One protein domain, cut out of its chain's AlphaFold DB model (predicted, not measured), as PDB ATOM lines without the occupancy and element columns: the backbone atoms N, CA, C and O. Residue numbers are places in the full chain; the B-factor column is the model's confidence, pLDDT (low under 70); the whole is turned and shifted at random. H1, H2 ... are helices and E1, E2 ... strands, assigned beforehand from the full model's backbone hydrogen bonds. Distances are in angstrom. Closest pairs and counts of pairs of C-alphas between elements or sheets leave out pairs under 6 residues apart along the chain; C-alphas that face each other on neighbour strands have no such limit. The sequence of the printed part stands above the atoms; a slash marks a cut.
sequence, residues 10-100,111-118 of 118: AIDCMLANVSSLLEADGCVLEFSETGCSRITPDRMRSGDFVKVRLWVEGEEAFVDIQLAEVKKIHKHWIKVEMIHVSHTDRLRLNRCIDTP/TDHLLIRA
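What this domain is: This is residues 10 to 100 and 111 to 118 of the 118 residues of an uncharacterized protein of Nitrospira sp. SCGC AG-212-E16 (UniProt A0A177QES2). This is a small closed barrel of six strands, with one helix, H1, packed on its outside at one end of the long axis and a seventh strand, E3, paired onto it toward the other end. Round the ring run E1, E2, E7, E6, E5, E4 and back to E1; E2 bends and is shared, its first part in the ring beside E7 and its last part beside E3. The 99 printed residues hold seven named strands and one named helix, in the order E1 E2 E3 E4 E5 E6 H1 E7; the sheet is mixed and the class is mostly strand. The whole is compact, with a radius of gyration of the C-alphas of 12.9 A, yet elongated in outline, spanning 41 by 26 by 22 A.

How they stand to each other: Begin at E1, residues 10 to 15, which forms an antiparallel hairpin with E2, residues 23 to 32; look for N 14 and O 25, 2.8 A apart. E2 bends by 52 degrees at residue 26, and its residues 28 to 32 pair with E3, residues 35 to 39, in a second hairpin, with N 30 and O 37 at 2.9 A. E1, E2 and E3 are a meander, each strand the antiparallel neighbour of the one before. E4, residues 49 to 55, is parallel to E1 at 32 degrees, with N 13 and O 53 at 2.9 A. A second meander is E4, E5, residues 63 to 74, and E6, residues 77 to 85; look for N 50 and O 68 at 2.8 A, then N 71 and O 79 at 2.8 A. E5 bends by 92 degrees at residue 66. H1, residues 87 to 97, lies outside the barrel over E5 at a height over the sheet of 9.2 A, slantwise to the strands at 41 degrees to E5 on the local plane; the closest C-alphas of the two, Val 63 and Asp 89, are 5.6 A apart. Every O i to N i+4 pair of H1 is within hydrogen-bond range. E7, residues 113 to 117, is antiparallel to E6, with N 116 and O 78 at 2.8 A, and parallel to E2, with N 24 and O 115 at 2.8 A. E3 is apart from E5, E6 and E7.

Where its parts are: Find C-alpha 10, where E1 begins, at (-25.342, 26.105, 65.782). E2 measures 27.5 A from first to last C-alpha, E5 23.9 A and E6 21.2 A. H1 runs 15.8 A from C-alpha 87 at (-34.679, 15.964, 81.180), and E7 ends with C-alpha 117 at (-26.468, 38.080, 72.184).

The domain as a whole: The two C-alphas farthest apart, Glu 33 and Pro 100, are 45.3 A from each other. Residues 101 to 110 are not printed, in the link from H1 to E7, and C-alphas 100 and 111 are 15.9 A apart across this cut. Of the links that are printed whole, none is long. The pLDDT is under 70 at residues 17 to 21, 98 to 100 and 111.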
ATOM      1  N   ALA A  10     -25.486  26.297  64.352       93.56
ATOM      2  CA  ALA A  10     -25.342  26.105  65.782       93.56
ATOM      3  C   ALA A  10     -25.070  27.446  66.465       93.56
ATOM      4  O   ALA A  10     -24.598  28.393  65.840       93.56
ATOM      5  N   ILE A  11     -25.358  27.515  67.755       93.88
ATOM      6  CA  ILE A  11     -25.020  28.655  68.595       93.88
ATOM      7  C   ILE A  11     -24.254  28.120  69.799       93.88
ATOM      8  O   ILE A  11     -24.740  27.231  70.498       93.88
ATOM      9  N   ASP A  12     -23.051  28.638  70.010       93.38
ATOM     10  CA  ASP A  12     -22.248  28.355  71.199       93.38
ATOM     11  C   ASP A  12     -22.287  29.594  72.091       93.38
ATOM     12  O   ASP A  12     -21.960  30.694  71.632       93.38
ATOM     13  N   CYS A  13     -22.791  29.449  73.315       92.88
ATOM     14  CA  CYS A  13     -23.122  30.581  74.172       92.88
ATOM     15  C   CYS A  13     -22.933  30.273  75.656       92.88
ATOM     16  O   CYS A  13     -22.973  29.123  76.076       92.88
ATOM     17  N   MET A  14     -22.734  31.315  76.454       90.81
ATOM     18  CA  MET A  14     -22.530  31.250  77.893       90.81
ATOM     19  C   MET A  14     -23.633  32.027  78.601       90.81
ATOM     20  O   MET A  14     -23.891  33.179  78.255       90.81
ATOM     21  N   LEU A  15     -24.275  31.397  79.581       87.50
ATOM     22  CA  LEU A  15     -25.316  31.998  80.400       87.50
ATOM     23  C   LEU A  15     -24.731  33.170  81.197       87.50
ATOM     24  O   LEU A  15     -23.722  33.020  81.883       87.50
ATOM     25  N   ALA A  16     -25.364  34.337  81.109       76.31
ATOM     26  CA  ALA A  16     -24.948  35.519  81.844       76.31
ATOM     27  C   ALA A  16     -25.386  35.419  83.314       76.31
ATOM     28  O   ALA A  16     -26.563  35.239  83.616       76.31
ATOM     29  N   ASN A  17     -24.445  35.621  84.238       61.62
ATOM     30  CA  ASN A  17     -24.635  35.470  85.688       61.62
ATOM     31  C   ASN A  17     -25.676  36.389  86.359       61.62
ATOM     32  O   ASN A  17     -25.883  36.280  87.565       61.62
ATOM     33  N   VAL A  18     -26.280  37.344  85.644       54.06
ATOM     34  CA  VAL A  18     -26.960  38.501  86.268       54.06
ATOM     35  C   VAL A  18     -28.406  38.698  85.801       54.06
ATOM     36  O   VAL A  18     -28.975  39.772  85.977       54.06
ATOM     37  N   SER A  19     -29.018  37.688  85.186       54.34
ATOM     38  CA  SER A  19     -30.301  37.842  84.498       54.34
ATOM     39  C   SER A  19     -31.408  36.982  85.118       54.34
ATOM     40  O   SER A  19     -31.207  35.812  85.426       54.34
ATOM     41  N   SER A  20     -32.607  37.559  85.258       59.88
ATOM     42  CA  SER A  20     -33.845  36.842  85.617       59.88
ATOM     43  C   SER A  20     -34.404  35.985  84.469       59.88
ATOM     44  O   SER A  20     -35.398  35.284  84.636       59.88
ATOM     45  N   LEU A  21     -33.804  36.095  83.283       67.00
ATOM     46  CA  LEU A  21     -34.110  35.348  82.067       67.00
ATOM     47  C   LEU A  21     -32.904  34.484  81.675       67.00
ATOM     48  O   LEU A  21     -31.766  34.802  82.025       67.00
ATOM     49  N   LEU A  22     -33.123  33.415  80.907       78.25
ATOM     50  CA  LEU A  22     -32.027  32.708  80.243       78.25
ATOM     51  C   LEU A  22     -31.444  33.633  79.161       78.25
ATOM     52  O   LEU A  22     -31.862  33.597  78.005       78.25
ATOM     53  N   GLU A  23     -30.535  34.516  79.560       87.12
ATOM     54  CA  GLU A  23     -29.788  35.419  78.687       87.12
ATOM     55  C   GLU A  23     -28.357  34.916  78.570       87.12
ATOM     56  O   GLU A  23     -27.715  34.615  79.575       87.12
ATOM     57  N   ALA A  24     -27.856  34.814  77.346       87.81
ATOM     58  CA  ALA A  24     -26.542  34.270  77.066       87.81
ATOM     59  C   ALA A  24     -25.767  35.137  76.073       87.81
ATOM     60  O   ALA A  24     -26.339  35.732  75.161       87.81
ATOM     61  N   ASP A  25     -24.451  35.163  76.221       90.75
ATOM     62  CA  ASP A  25     -23.517  35.741  75.260       90.75
ATOM     63  C   ASP A  25     -22.900  34.634  74.418       90.75
ATOM     64  O   ASP A  25     -22.447  33.629  74.959       90.75
ATOM     65  N   GLY A  26     -22.862  34.787  73.097       92.25
ATOM     66  CA  GLY A  26     -22.394  33.705  72.245       92.25
ATOM     67  C   GLY A  26     -21.993  34.096  70.838       92.25
ATOM     68  O   GLY A  26     -21.768  35.257  70.500       92.25
ATOM     69  N   CYS A  27     -21.861  33.071  70.007       93.25
ATOM     70  CA  CYS A  27     -21.558  33.214  68.596       93.25
ATOM     71  C   CYS A  27     -22.368  32.230  67.758       93.25
ATOM     72  O   CYS A  27     -22.656  31.107  68.177       93.25
ATOM     73  N   VAL A  28     -22.726  32.667  66.553       93.75
ATOM     74  CA  VAL A  28     -23.435  31.836  65.586       93.75
ATOM     75  C   VAL A  28     -22.424  31.135  64.690       93.75
ATOM     76  O   VAL A  28     -21.465  31.737  64.202       93.75
ATOM     77  N   LEU A  29     -22.668  29.857  64.461       93.69
ATOM     78  CA  LEU A  29     -21.867  28.954  63.662       93.69
ATOM     79  C   LEU A  29     -22.714  28.426  62.498       93.69
ATOM     80  O   LEU A  29     -23.826  27.949  62.711       93.69
ATOM     81  N   GLU A  30     -22.206  28.499  61.271       92.94
ATOM     82  CA  GLU A  30     -22.814  27.870  60.090       92.94
ATOM     83  C   GLU A  30     -22.002  26.635  59.696       92.94
ATOM     84  O   GLU A  30     -20.783  26.719  59.515       92.94
ATOM     85  N   PHE A  31     -22.681  25.496  59.543       87.94
ATOM     86  CA  PHE A  31     -22.085  24.273  59.016       87.94
ATOM     87  C   PHE A  31     -22.090  24.289  57.485       87.94
ATOM     88  O   PHE A  31     -23.098  24.598  56.843       87.94
ATOM     89  N   SER A  32     -20.960  23.911  56.898       84.69
ATOM     90  CA  SER A  32     -20.765  23.726  55.462       84.69
ATOM     91  C   SER A  32     -20.074  22.389  55.189       84.69
ATOM     92  O   SER A  32     -19.570  21.732  56.099       84.69
ATOM     93  N   GLU A  33     -19.999  21.992  53.918       80.62
ATOM     94  CA  GLU A  33     -19.269  20.781  53.502       80.62
ATOM     95  C   GLU A  33     -17.790  20.802  53.926       80.62
ATOM     96  O   GLU A  33     -17.174  19.755  54.103       80.62
ATOM     97  N   THR A  34     -17.223  21.997  54.118       78.94
ATOM     98  CA  THR A  34     -15.816  22.210  54.472       78.94
ATOM     99  C   THR A  34     -15.580  22.384  55.974       78.94
ATOM    100  O   THR A  34     -14.438  22.593  56.376       78.94
ATOM    101  N   GLY A  35     -16.625  22.336  56.809       84.06
ATOM    102  CA  GLY A  35     -16.511  22.466  58.261       84.06
ATOM    103  C   GLY A  35     -17.515  23.447  58.866       84.06
ATOM    104  O   GLY A  35     -18.706  23.400  58.577       84.06
ATOM    105  N   CYS A  36     -17.038  24.312  59.762       87.25
ATOM    106  CA  CYS A  36     -17.870  25.242  60.518       87.25
ATOM    107  C   CYS A  36     -17.242  26.638  60.516       87.25
ATOM    108  O   CYS A  36     -16.031  26.769  60.700       87.25
ATOM    109  N   SER A  37     -18.047  27.674  60.286       90.06
ATOM    110  CA  SER A  37     -17.588  29.068  60.259       90.06
ATOM    111  C   SER A  37     -18.437  29.949  61.160       90.06
ATOM    112  O   SER A  37     -19.661  29.822  61.189       90.06
ATOM    113  N   ARG A  38     -17.789  30.885  61.861       91.81
ATOM    114  CA  ARG A  38     -18.495  31.907  62.634       91.81
ATOM    115  C   ARG A  38     -19.166  32.893  61.687       91.81
ATOM    116  O   ARG A  38     -18.532  33.418  60.773       91.81
ATOM    117  N   ILE A  39     -20.439  33.149  61.934       91.69
ATOM    118  CA  ILE A  39     -21.261  34.072  61.164       91.69
ATOM    119  C   ILE A  39     -21.935  35.077  62.092       91.69
ATOM    120  O   ILE A  39     -21.944  34.927  63.313       91.69
ATOM    121  N   THR A  40     -22.498  36.114  61.491       88.81
ATOM    122  CA  THR A  40     -23.320  37.103  62.172       88.81
ATOM    123  C   THR A  40     -24.798  36.676  62.174       88.81
ATOM    124  O   THR A  40     -25.232  35.952  61.265       88.81
ATOM    125  N   PRO A  41     -25.599  37.107  63.169       88.00
ATOM    126  CA  PRO A  41     -27.006  36.707  63.286       88.00
ATOM    127  C   PRO A  41     -27.896  37.072  62.089       88.00
ATOM    128  O   PRO A  41     -28.921  36.429  61.882       88.00
ATOM    129  N   ASP A  42     -27.528  38.066  61.275       87.75
ATOM    130  CA  ASP A  42     -28.295  38.500  60.092       87.75
ATOM    131  C   ASP A  42     -28.384  37.443  58.981       87.75
ATOM    132  O   ASP A  42     -29.235  37.544  58.095       87.75
ATOM    133  N   ARG A  43     -27.544  36.402  59.037       88.62
ATOM    134  CA  ARG A  43     -27.610  35.270  58.105       88.62
ATOM    135  C   ARG A  43     -28.650  34.217  58.497       88.62
ATOM    136  O   ARG A  43     -28.956  33.355  57.673       88.62
ATOM    137  N   MET A  44     -29.187  34.288  59.713       90.12
ATOM    138  CA  MET A  44     -30.285  33.445  60.184       90.12
ATOM    139  C   MET A  44     -31.637  34.114  59.928       90.12
ATOM    140  O   MET A  44     -31.741  35.327  59.727       90.12
ATOM    141  N   ARG A  45     -32.707  33.323  59.968       92.75
ATOM    142  CA  ARG A  45     -34.088  33.791  59.852       92.75
ATOM    143  C   ARG A  45     -34.958  33.170  60.930       92.75
ATOM    144  O   ARG A  45     -34.665  32.108  61.468       92.75
ATOM    145  N   SER A  46     -36.059  33.843  61.246       94.00
ATOM    146  CA  SER A  46     -37.089  33.237  62.086       94.00
ATOM    147  C   SER A  46     -37.666  31.996  61.398       94.00
ATOM    148  O   SER A  46     -37.900  32.021  60.189       94.00
ATOM    149  N   GLY A  47     -37.865  30.924  62.163       93.56
ATOM    150  CA  GLY A  47     -38.222  29.591  61.674       93.56
ATOM    151  C   GLY A  47     -37.024  28.683  61.370       93.56
ATOM    152  O   GLY A  47     -37.230  27.495  61.132       93.56
ATOM    153  N   ASP A  48     -35.785  29.192  61.398       93.38
ATOM    154  CA  ASP A  48     -34.605  28.332  61.279       93.38
ATOM    155  C   ASP A  48     -34.458  27.445  62.521       93.38
ATOM    156  O   ASP A  48     -34.651  27.891  63.655       93.38
ATOM    157  N   PHE A  49     -34.051  26.196  62.301       93.56
ATOM    158  CA  PHE A  49     -33.687  25.274  63.372       93.56
ATOM    159  C   PHE A  49     -32.183  25.297  63.618       93.56
ATOM    160  O   PHE A  49     -31.384  25.238  62.677       93.56
ATOM    161  N   VAL A  50     -31.805  25.341  64.893       94.12
ATOM    162  CA  VAL A  50     -30.418  25.437  65.346       94.12
ATOM    163  C   VAL A  50     -30.137  24.453  66.477       94.12
ATOM    164  O   VAL A  50     -31.037  24.082  67.233       94.12
ATOM    165  N   LYS A  51     -28.873  24.048  66.611       94.69
ATOM    166  CA  LYS A  51     -28.364  23.441  67.851       94.69
ATOM    167  C   LYS A  51     -27.851  24.536  68.772       94.69
ATOM    168  O   LYS A  51     -27.254  25.492  68.282       94.69
ATOM    169  N   VAL A  52     -28.025  24.395  70.082       94.06
ATOM    170  CA  VAL A  52     -27.453  25.346  71.043       94.06
ATOM    171  C   VAL A  52     -26.629  24.607  72.084       94.06
ATOM    172  O   VAL A  52     -27.103  23.654  72.696       94.06
ATOM    173  N   ARG A  53     -25.393  25.062  72.287       94.44
ATOM    174  CA  ARG A  53     -24.565  24.683  73.431       94.44
ATOM    175  C   ARG A  53     -24.549  25.857  74.386       94.44
ATOM    176  O   ARG A  53     -24.107  26.943  74.014       94.44
ATOM    177  N   LEU A  54     -25.084  25.641  75.579       92.75
ATOM    178  CA  LEU A  54     -25.165  26.667  76.606       92.75
ATOM    179  C   LEU A  54     -24.245  26.300  77.768       92.75
ATOM    180  O   LEU A  54     -24.506  25.361  78.517       92.75
ATOM    181  N   TRP A  55     -23.160  27.044  77.911       90.81
ATOM    182  CA  TRP A  55     -22.254  26.964  79.046       90.81
ATOM    183  C   TRP A  55     -22.851  27.717  80.225       90.81
ATOM    184  O   TRP A  55     -23.354  28.825  80.068       90.81
ATOM    185  N   VAL A  56     -22.793  27.122  81.409       84.88
ATOM    186  CA  VAL A  56     -23.238  27.758  82.650       84.88
ATOM    187  C   VAL A  56     -21.999  27.969  83.504       84.88
ATOM    188  O   VAL A  56     -21.220  27.033  83.692       84.88
ATOM    189  N   GLU A  57     -21.778  29.193  83.983       80.75
ATOM    190  CA  GLU A  57     -20.612  29.469  84.819       80.75
ATOM    191  C   GLU A  57     -20.646  28.597  86.086       80.75
ATOM    192  O   GLU A  57     -21.682  28.450  86.733       80.75
ATOM    193  N   GLY A  58     -19.508  27.985  86.420       78.50
ATOM    194  CA  GLY A  58     -19.383  27.082  87.566       78.50
ATOM    195  C   GLY A  58     -19.804  25.632  87.303       78.50
ATOM    196  O   GLY A  58     -19.601  24.788  88.173       78.50
ATOM    197  N   GLU A  59     -20.329  25.310  86.119       82.38
ATOM    198  CA  GLU A  59     -20.642  23.937  85.713       82.38
ATOM    199  C   GLU A  59     -19.584  23.404  84.730       82.38
ATOM    200  O   GLU A  59     -19.169  24.097  83.802       82.38
ATOM    201  N   GLU A  60     -19.160  22.147  84.896       81.56
ATOM    202  CA  GLU A  60     -18.139  21.535  84.024       81.56
ATOM    203  C   GLU A  60     -18.680  21.133  82.640       81.56
ATOM    204  O   GLU A  60     -17.923  21.023  81.675       81.56
ATOM    205  N   ALA A  61     -19.991  20.903  82.533       87.94
ATOM    206  CA  ALA A  61     -20.646  20.463  81.305       87.94
ATOM    207  C   ALA A  61     -21.547  21.559  80.724       87.94
ATOM    208  O   ALA A  61     -22.247  22.255  81.458       87.94
ATOM    209  N   PHE A  62     -21.619  21.659  79.397       89.06
ATOM    210  CA  PHE A  62     -22.630  22.487  78.739       89.06
ATOM    211  C   PHE A  62     -24.015  21.823  78.801       89.06
ATOM    212  O   PHE A  62     -24.143  20.613  78.993       89.06
ATOM    213  N   VAL A  63     -25.063  22.626  78.663       90.19
ATOM    214  CA  VAL A  63     -26.436  22.188  78.394       90.19
ATOM    215  C   VAL A  63     -26.556  21.999  76.883       90.19
ATOM    216  O   VAL A  63     -26.352  22.948  76.121       90.19
ATOM    217  N   ASP A  64     -26.852  20.772  76.447       91.81
ATOM    218  CA  ASP A  64     -26.977  20.437  75.026       91.81
ATOM    219  C   ASP A  64     -28.438  20.522  74.567       91.81
ATOM    220  O   ASP A  64     -29.286  19.691  74.910       91.81
ATOM    221  N   ILE A  65     -28.741  21.543  73.771       92.19
ATOM    222  CA  ILE A  65     -30.061  21.763  73.184       92.19
ATOM    223  C   ILE A  65     -29.996  21.262  71.740       92.19
ATOM    224  O   ILE A  65     -29.519  21.946  70.829       92.19
ATOM    225  N   GLN A  66     -30.491  20.040  71.534       90.44
ATOM    226  CA  GLN A  66     -30.401  19.331  70.253       90.44
ATOM    227  C   GLN A  66     -31.208  19.994  69.140       90.44
ATOM    228  O   GLN A  66     -30.876  19.842  67.962       90.44
ATOM    229  N   LEU A  67     -32.289  20.682  69.506       92.56
ATOM    230  CA  LEU A  67     -33.151  21.378  68.566       92.56
ATOM    231  C   LEU A  67     -33.775  22.600  69.234       92.56
ATOM    232  O   LEU A  67     -34.510  22.469  70.217       92.56
ATOM    233  N   ALA A  68     -33.517  23.764  68.657       94.00
ATOM    234  CA  ALA A  68     -34.190  25.006  68.981       94.00
ATOM    235  C   ALA A  68     -34.651  25.708  67.700       94.00
ATOM    236  O   ALA A  68     -33.995  25.603  66.666       94.00
ATOM    237  N   GLU A  69     -35.765  26.428  67.765       94.56
ATOM    238  CA  GLU A  69     -36.265  27.241  66.657       94.56
ATOM    239  C   GLU A  69     -35.993  28.717  66.922       94.56
ATOM    240  O   GLU A  69     -36.289  29.244  67.995       94.56
ATOM    241  N   VAL A  70     -35.474  29.417  65.921       94.56
ATOM    242  CA  VAL A  70     -35.303  30.866  65.966       94.56
ATOM    243  C   VAL A  70     -36.670  31.530  65.884       94.56
ATOM    244  O   VAL A  70     -37.294  31.577  64.828       94.56
ATOM    245  N   LYS A  71     -37.136  32.118  66.982       94.88
ATOM    246  CA  LYS A  71     -38.421  32.831  67.007       94.88
ATOM    247  C   LYS A  71     -38.293  34.275  66.563       94.88
ATOM    248  O   LYS A  71     -39.211  34.817  65.956       94.88
ATOM    249  N   LYS A  72     -37.172  34.926  66.882       93.62
ATOM    250  CA  LYS A  72     -36.955  36.338  66.549       93.62
ATOM    251  C   LYS A  72     -35.473  36.666  66.473       93.62
ATOM    252  O   LYS A  72     -34.699  36.201  67.302       93.62
ATOM    253  N   ILE A  73     -35.113  37.528  65.530       92.69
ATOM    254  CA  ILE A  73     -33.792  38.154  65.453       92.69
ATOM    255  C   ILE A  73     -34.002  39.665  65.512       92.69
ATOM    256  O   ILE A  73     -34.848  40.213  64.801       92.69
ATOM    257  N   HIS A  74     -33.278  40.345  66.393       90.62
ATOM    258  CA  HIS A  74     -33.314  41.795  66.513       90.62
ATOM    259  C   HIS A  74     -31.922  42.343  66.824       90.62
ATOM    260  O   HIS A  74     -31.450  42.254  67.958       90.62
ATOM    261  N   LYS A  75     -31.285  42.966  65.826       88.50
ATOM    262  CA  LYS A  75     -29.883  43.407  65.907       88.50
ATOM    263  C   LYS A  75     -28.986  42.212  66.273       88.50
ATOM    264  O   LYS A  75     -28.942  41.248  65.523       88.50
ATOM    265  N   HIS A  76     -28.342  42.271  67.434       88.31
ATOM    266  CA  HIS A  76     -27.458  41.240  67.978       88.31
ATOM    267  C   HIS A  76     -28.195  40.206  68.833       88.31
ATOM    268  O   HIS A  76     -27.568  39.307  69.369       88.31
ATOM    269  N   TRP A  77     -29.511  40.345  69.012       91.19
ATOM    270  CA  TRP A  77     -30.296  39.449  69.853       91.19
ATOM    271  C   TRP A  77     -31.017  38.395  69.030       91.19
ATOM    272  O   TRP A  77     -31.722  38.709  68.069       91.19
ATOM    273  N   ILE A  78     -30.905  37.153  69.472       93.62
ATOM    274  CA  ILE A  78     -31.570  35.985  68.916       93.62
ATOM    275  C   ILE A  78     -32.437  35.403  70.029       93.62
ATOM    276  O   ILE A  78     -31.930  34.984  71.064       93.62
ATOM    277  N   LYS A  79     -33.753  35.374  69.824       93.94
ATOM    278  CA  LYS A  79     -34.667  34.620  70.683       93.94
ATOM    279  C   LYS A  79     -34.883  33.252  70.059       93.94
ATOM    280  O   LYS A  79     -35.403  33.175  68.941       93.94
ATOM    281  N   VAL A  80     -34.546  32.200  70.793       93.75
ATOM    282  CA  VAL A  80     -34.811  30.816  70.394       93.75
ATOM    283  C   VAL A  80     -35.829  30.165  71.329       93.75
ATOM    284  O   VAL A  80     -35.932  30.526  72.498       93.75
ATOM    285  N   GLU A  81     -36.618  29.236  70.803       93.69
ATOM    286  CA  GLU A  81     -37.446  28.308  71.578       93.69
ATOM    287  C   GLU A  81     -36.762  26.946  71.606       93.69
ATOM    288  O   GLU A  81     -36.428  26.401  70.556       93.69
ATOM    289  N   MET A  82     -36.541  26.407  72.795       91.25
ATOM    290  CA  MET A  82     -35.882  25.130  73.015       91.25
ATOM    291  C   MET A  82     -36.902  23.998  72.903       91.25
ATOM    292  O   MET A  82     -37.749  23.815  73.775       91.25
ATOM    293  N   ILE A  83     -36.805  23.210  71.835       90.50
ATOM    294  CA  ILE A  83     -37.772  22.150  71.532       90.50
ATOM    295  C   ILE A  83     -37.302  20.833  72.144       90.50
ATOM    296  O   ILE A  83     -38.039  20.185  72.886       90.50
ATOM    297  N   HIS A  84     -36.055  20.439  71.865       90.50
ATOM    298  CA  HIS A  84     -35.478  19.191  72.364       90.50
ATOM    299  C   HIS A  84     -34.306  19.465  73.303       90.50
ATOM    300  O   HIS A  84     -33.194  19.765  72.870       90.50
ATOM    301  N   VAL A  85     -34.578  19.293  74.596       88.38
ATOM    302  CA  VAL A  85     -33.608  19.371  75.693       88.38
ATOM    303  C   VAL A  85     -33.781  18.130  76.558       88.38
ATOM    304  O   VAL A  85     -34.914  17.703  76.805       88.38
ATOM    305  N   SER A  86     -32.677  17.536  77.013       88.88
ATOM    306  CA  SER A  86     -32.738  16.366  77.891       88.88
ATOM    307  C   SER A  86     -33.438  16.712  79.213       88.88
ATOM    308  O   SER A  86     -33.436  17.862  79.654       88.88
ATOM    309  N   HIS A  87     -34.049  15.724  79.876       86.94
ATOM    310  CA  HIS A  87     -34.679  15.964  81.180       86.94
ATOM    311  C   HIS A  87     -33.662  16.476  82.211       86.94
ATOM    312  O   HIS A  87     -33.942  17.425  82.939       86.94
ATOM    313  N   THR A  88     -32.459  15.897  82.219       88.56
ATOM    314  CA  THR A  88     -31.351  16.321  83.079       88.56
ATOM    315  C   THR A  88     -30.971  17.776  82.822       88.56
ATOM    316  O   THR A  88     -30.889  18.559  83.762       88.56
ATOM    317  N   ASP A  89     -30.808  18.172  81.561       88.44
ATOM    318  CA  ASP A  89     -30.450  19.547  81.206       88.44
ATOM    319  C   ASP A  89     -31.581  20.537  81.492       88.44
ATOM    320  O   ASP A  89     -31.321  21.640  81.966       88.44
ATOM    321  N   ARG A  90     -32.846  20.133  81.326       86.19
ATOM    322  CA  ARG A  90     -33.999  20.941  81.761       86.19
ATOM    323  C   ARG A  90     -33.973  21.213  83.263       86.19
ATOM    324  O   ARG A  90     -34.230  22.338  83.680       86.19
ATOM    325  N   LEU A  91     -33.645  20.212  84.082       84.62
ATOM    326  CA  LEU A  91     -33.487  20.411  85.527       84.62
ATOM    327  C   LEU A  91     -32.328  21.363  85.842       84.62
ATOM    328  O   LEU A  91     -32.445  22.186  86.747       84.62
ATOM    329  N   ARG A  92     -31.224  21.288  85.090       84.50
ATOM    330  CA  ARG A  92     -30.091  22.216  85.237       84.50
ATOM    331  C   ARG A  92     -30.505  23.654  84.922       84.50
ATOM    332  O   ARG A  92     -30.255  24.523  85.749       84.50
ATOM    333  N   LEU A  93     -31.218  23.876  83.818       83.25
ATOM    334  CA  LEU A  93     -31.740  25.193  83.431       83.25
ATOM    335  C   LEU A  93     -32.711  25.774  84.462       83.25
ATOM    336  O   LEU A  93     -32.592  26.944  84.816       83.25
ATOM    337  N   ASN A  94     -33.636  24.961  84.984       81.19
ATOM    338  CA  ASN A  94     -34.576  25.414  86.013       81.19
ATOM    339  C   ASN A  94     -33.847  25.890  87.280       81.19
ATOM    340  O   ASN A  94     -34.177  26.945  87.813       81.19
ATOM    341  N   ARG A  95     -32.797  25.177  87.715       77.00
ATOM    342  CA  ARG A  95     -31.996  25.590  88.882       77.00
ATOM    343  C   ARG A  95     -31.297  26.934  88.679       77.00
ATOM    344  O   ARG A  95     -31.172  27.685  89.639       77.00
ATOM    345  N   CYS A  96     -30.868  27.254  87.457       72.50
ATOM    346  CA  CYS A  96     -30.273  28.558  87.161       72.50
ATOM    347  C   CYS A  96     -31.273  29.703  87.392       72.50
ATOM    348  O   CYS A  96     -30.888  30.749  87.908       72.50
ATOM    349  N   ILE A  97     -32.550  29.487  87.065       70.06
ATOM    350  CA  ILE A  97     -33.625  30.477  87.225       70.06
ATOM    351  C   ILE A  97     -34.087  30.572  88.692       70.06
ATOM    352  O   ILE A  97     -34.397  31.661  89.166       70.06
ATOM    353  N   ASP A  98     -34.081  29.458  89.433       60.16
ATOM    354  CA  ASP A  98     -34.539  29.386  90.833       60.16
ATOM    355  C   ASP A  98     -33.524  29.933  91.867       60.16
ATOM    356  O   ASP A  98     -33.780  29.909  93.075       60.16
ATOM    357  N   THR A  99     -32.367  30.447  91.433       53.09
ATOM    358  CA  THR A  99     -31.393  31.085  92.340       53.09
ATOM    359  C   THR A  99     -31.972  32.425  92.845       53.09
ATOM    360  O   THR A  99     -32.362  33.257  92.025       53.09
ATOM    361  N   PRO A 100     -32.061  32.687  94.169       49.75
ATOM    362  CA  PRO A 100     -33.014  33.643  94.756       49.75
ATOM    363  C   PRO A 100     -32.583  35.122  94.674       49.75
ATOM    364  O   PRO A 100     -32.648  35.850  95.663       49.75
ATOM    365  N   THR A 111     -38.824  29.139  80.809       65.88
ATOM    366  CA  THR A 111     -37.759  28.135  80.634       65.88
ATOM    367  C   THR A 111     -37.710  27.540  79.226       65.88
ATOM    368  O   THR A 111     -36.775  26.815  78.919       65.88
ATOM    369  N   ASP A 112     -38.688  27.814  78.358       84.00
ATOM    370  CA  ASP A 112     -38.678  27.302  76.981       84.00
ATOM    371  C   ASP A 112     -37.938  28.240  76.023       84.00
ATOM    372  O   ASP A 112     -37.624  27.854  74.897       84.00
ATOM    373  N   HIS A 113     -37.619  29.465  76.450       89.00
ATOM    374  CA  HIS A 113     -36.949  30.445  75.607       89.00
ATOM    375  C   HIS A 113     -35.574  30.835  76.136       89.00
ATOM    376  O   HIS A 113     -35.386  31.066  77.325       89.00
ATOM    377  N   LEU A 114     -34.633  30.980  75.209       89.62
ATOM    378  CA  LEU A 114     -33.282  31.468  75.463       89.62
ATOM    379  C   LEU A 114     -33.049  32.718  74.604       89.62
ATOM    380  O   LEU A 114     -33.361  32.741  73.407       89.62
ATOM    381  N   LEU A 115     -32.542  33.774  75.233       90.88
ATOM    382  CA  LEU A 115     -32.145  35.026  74.599       90.88
ATOM    383  C   LEU A 115     -30.629  35.036  74.459       90.88
ATOM    384  O   LEU A 115     -29.914  34.941  75.448       90.88
ATOM    385  N   ILE A 116     -30.133  35.151  73.234       92.06
ATOM    386  CA  ILE A 116     -28.702  35.062  72.945       92.06
ATOM    387  C   ILE A 116     -28.242  36.352  72.281       92.06
ATOM    388  O   ILE A 116     -28.842  36.781  71.295       92.06
ATOM    389  N   ARG A 117     -27.175  36.956  72.799       91.38
ATOM    390  CA  ARG A 117     -26.468  38.080  72.184       91.38
ATOM    391  C   ARG A 117     -25.278  37.553  71.376       91.38
ATOM    392  O   ARG A 117     -24.429  36.872  71.944       91.38
ATOM    393  N   ALA A 118     -25.224  37.843  70.074       86.62
ATOM    394  CA  ALA A 118     -24.207  37.335  69.142       86.62
ATOM    395  C   ALA A 118     -23.788  38.338  68.050       86.62
ATOM    396  O   ALA A 118     -24.575  39.260  67.716       86.62
TER     397      ALA A 118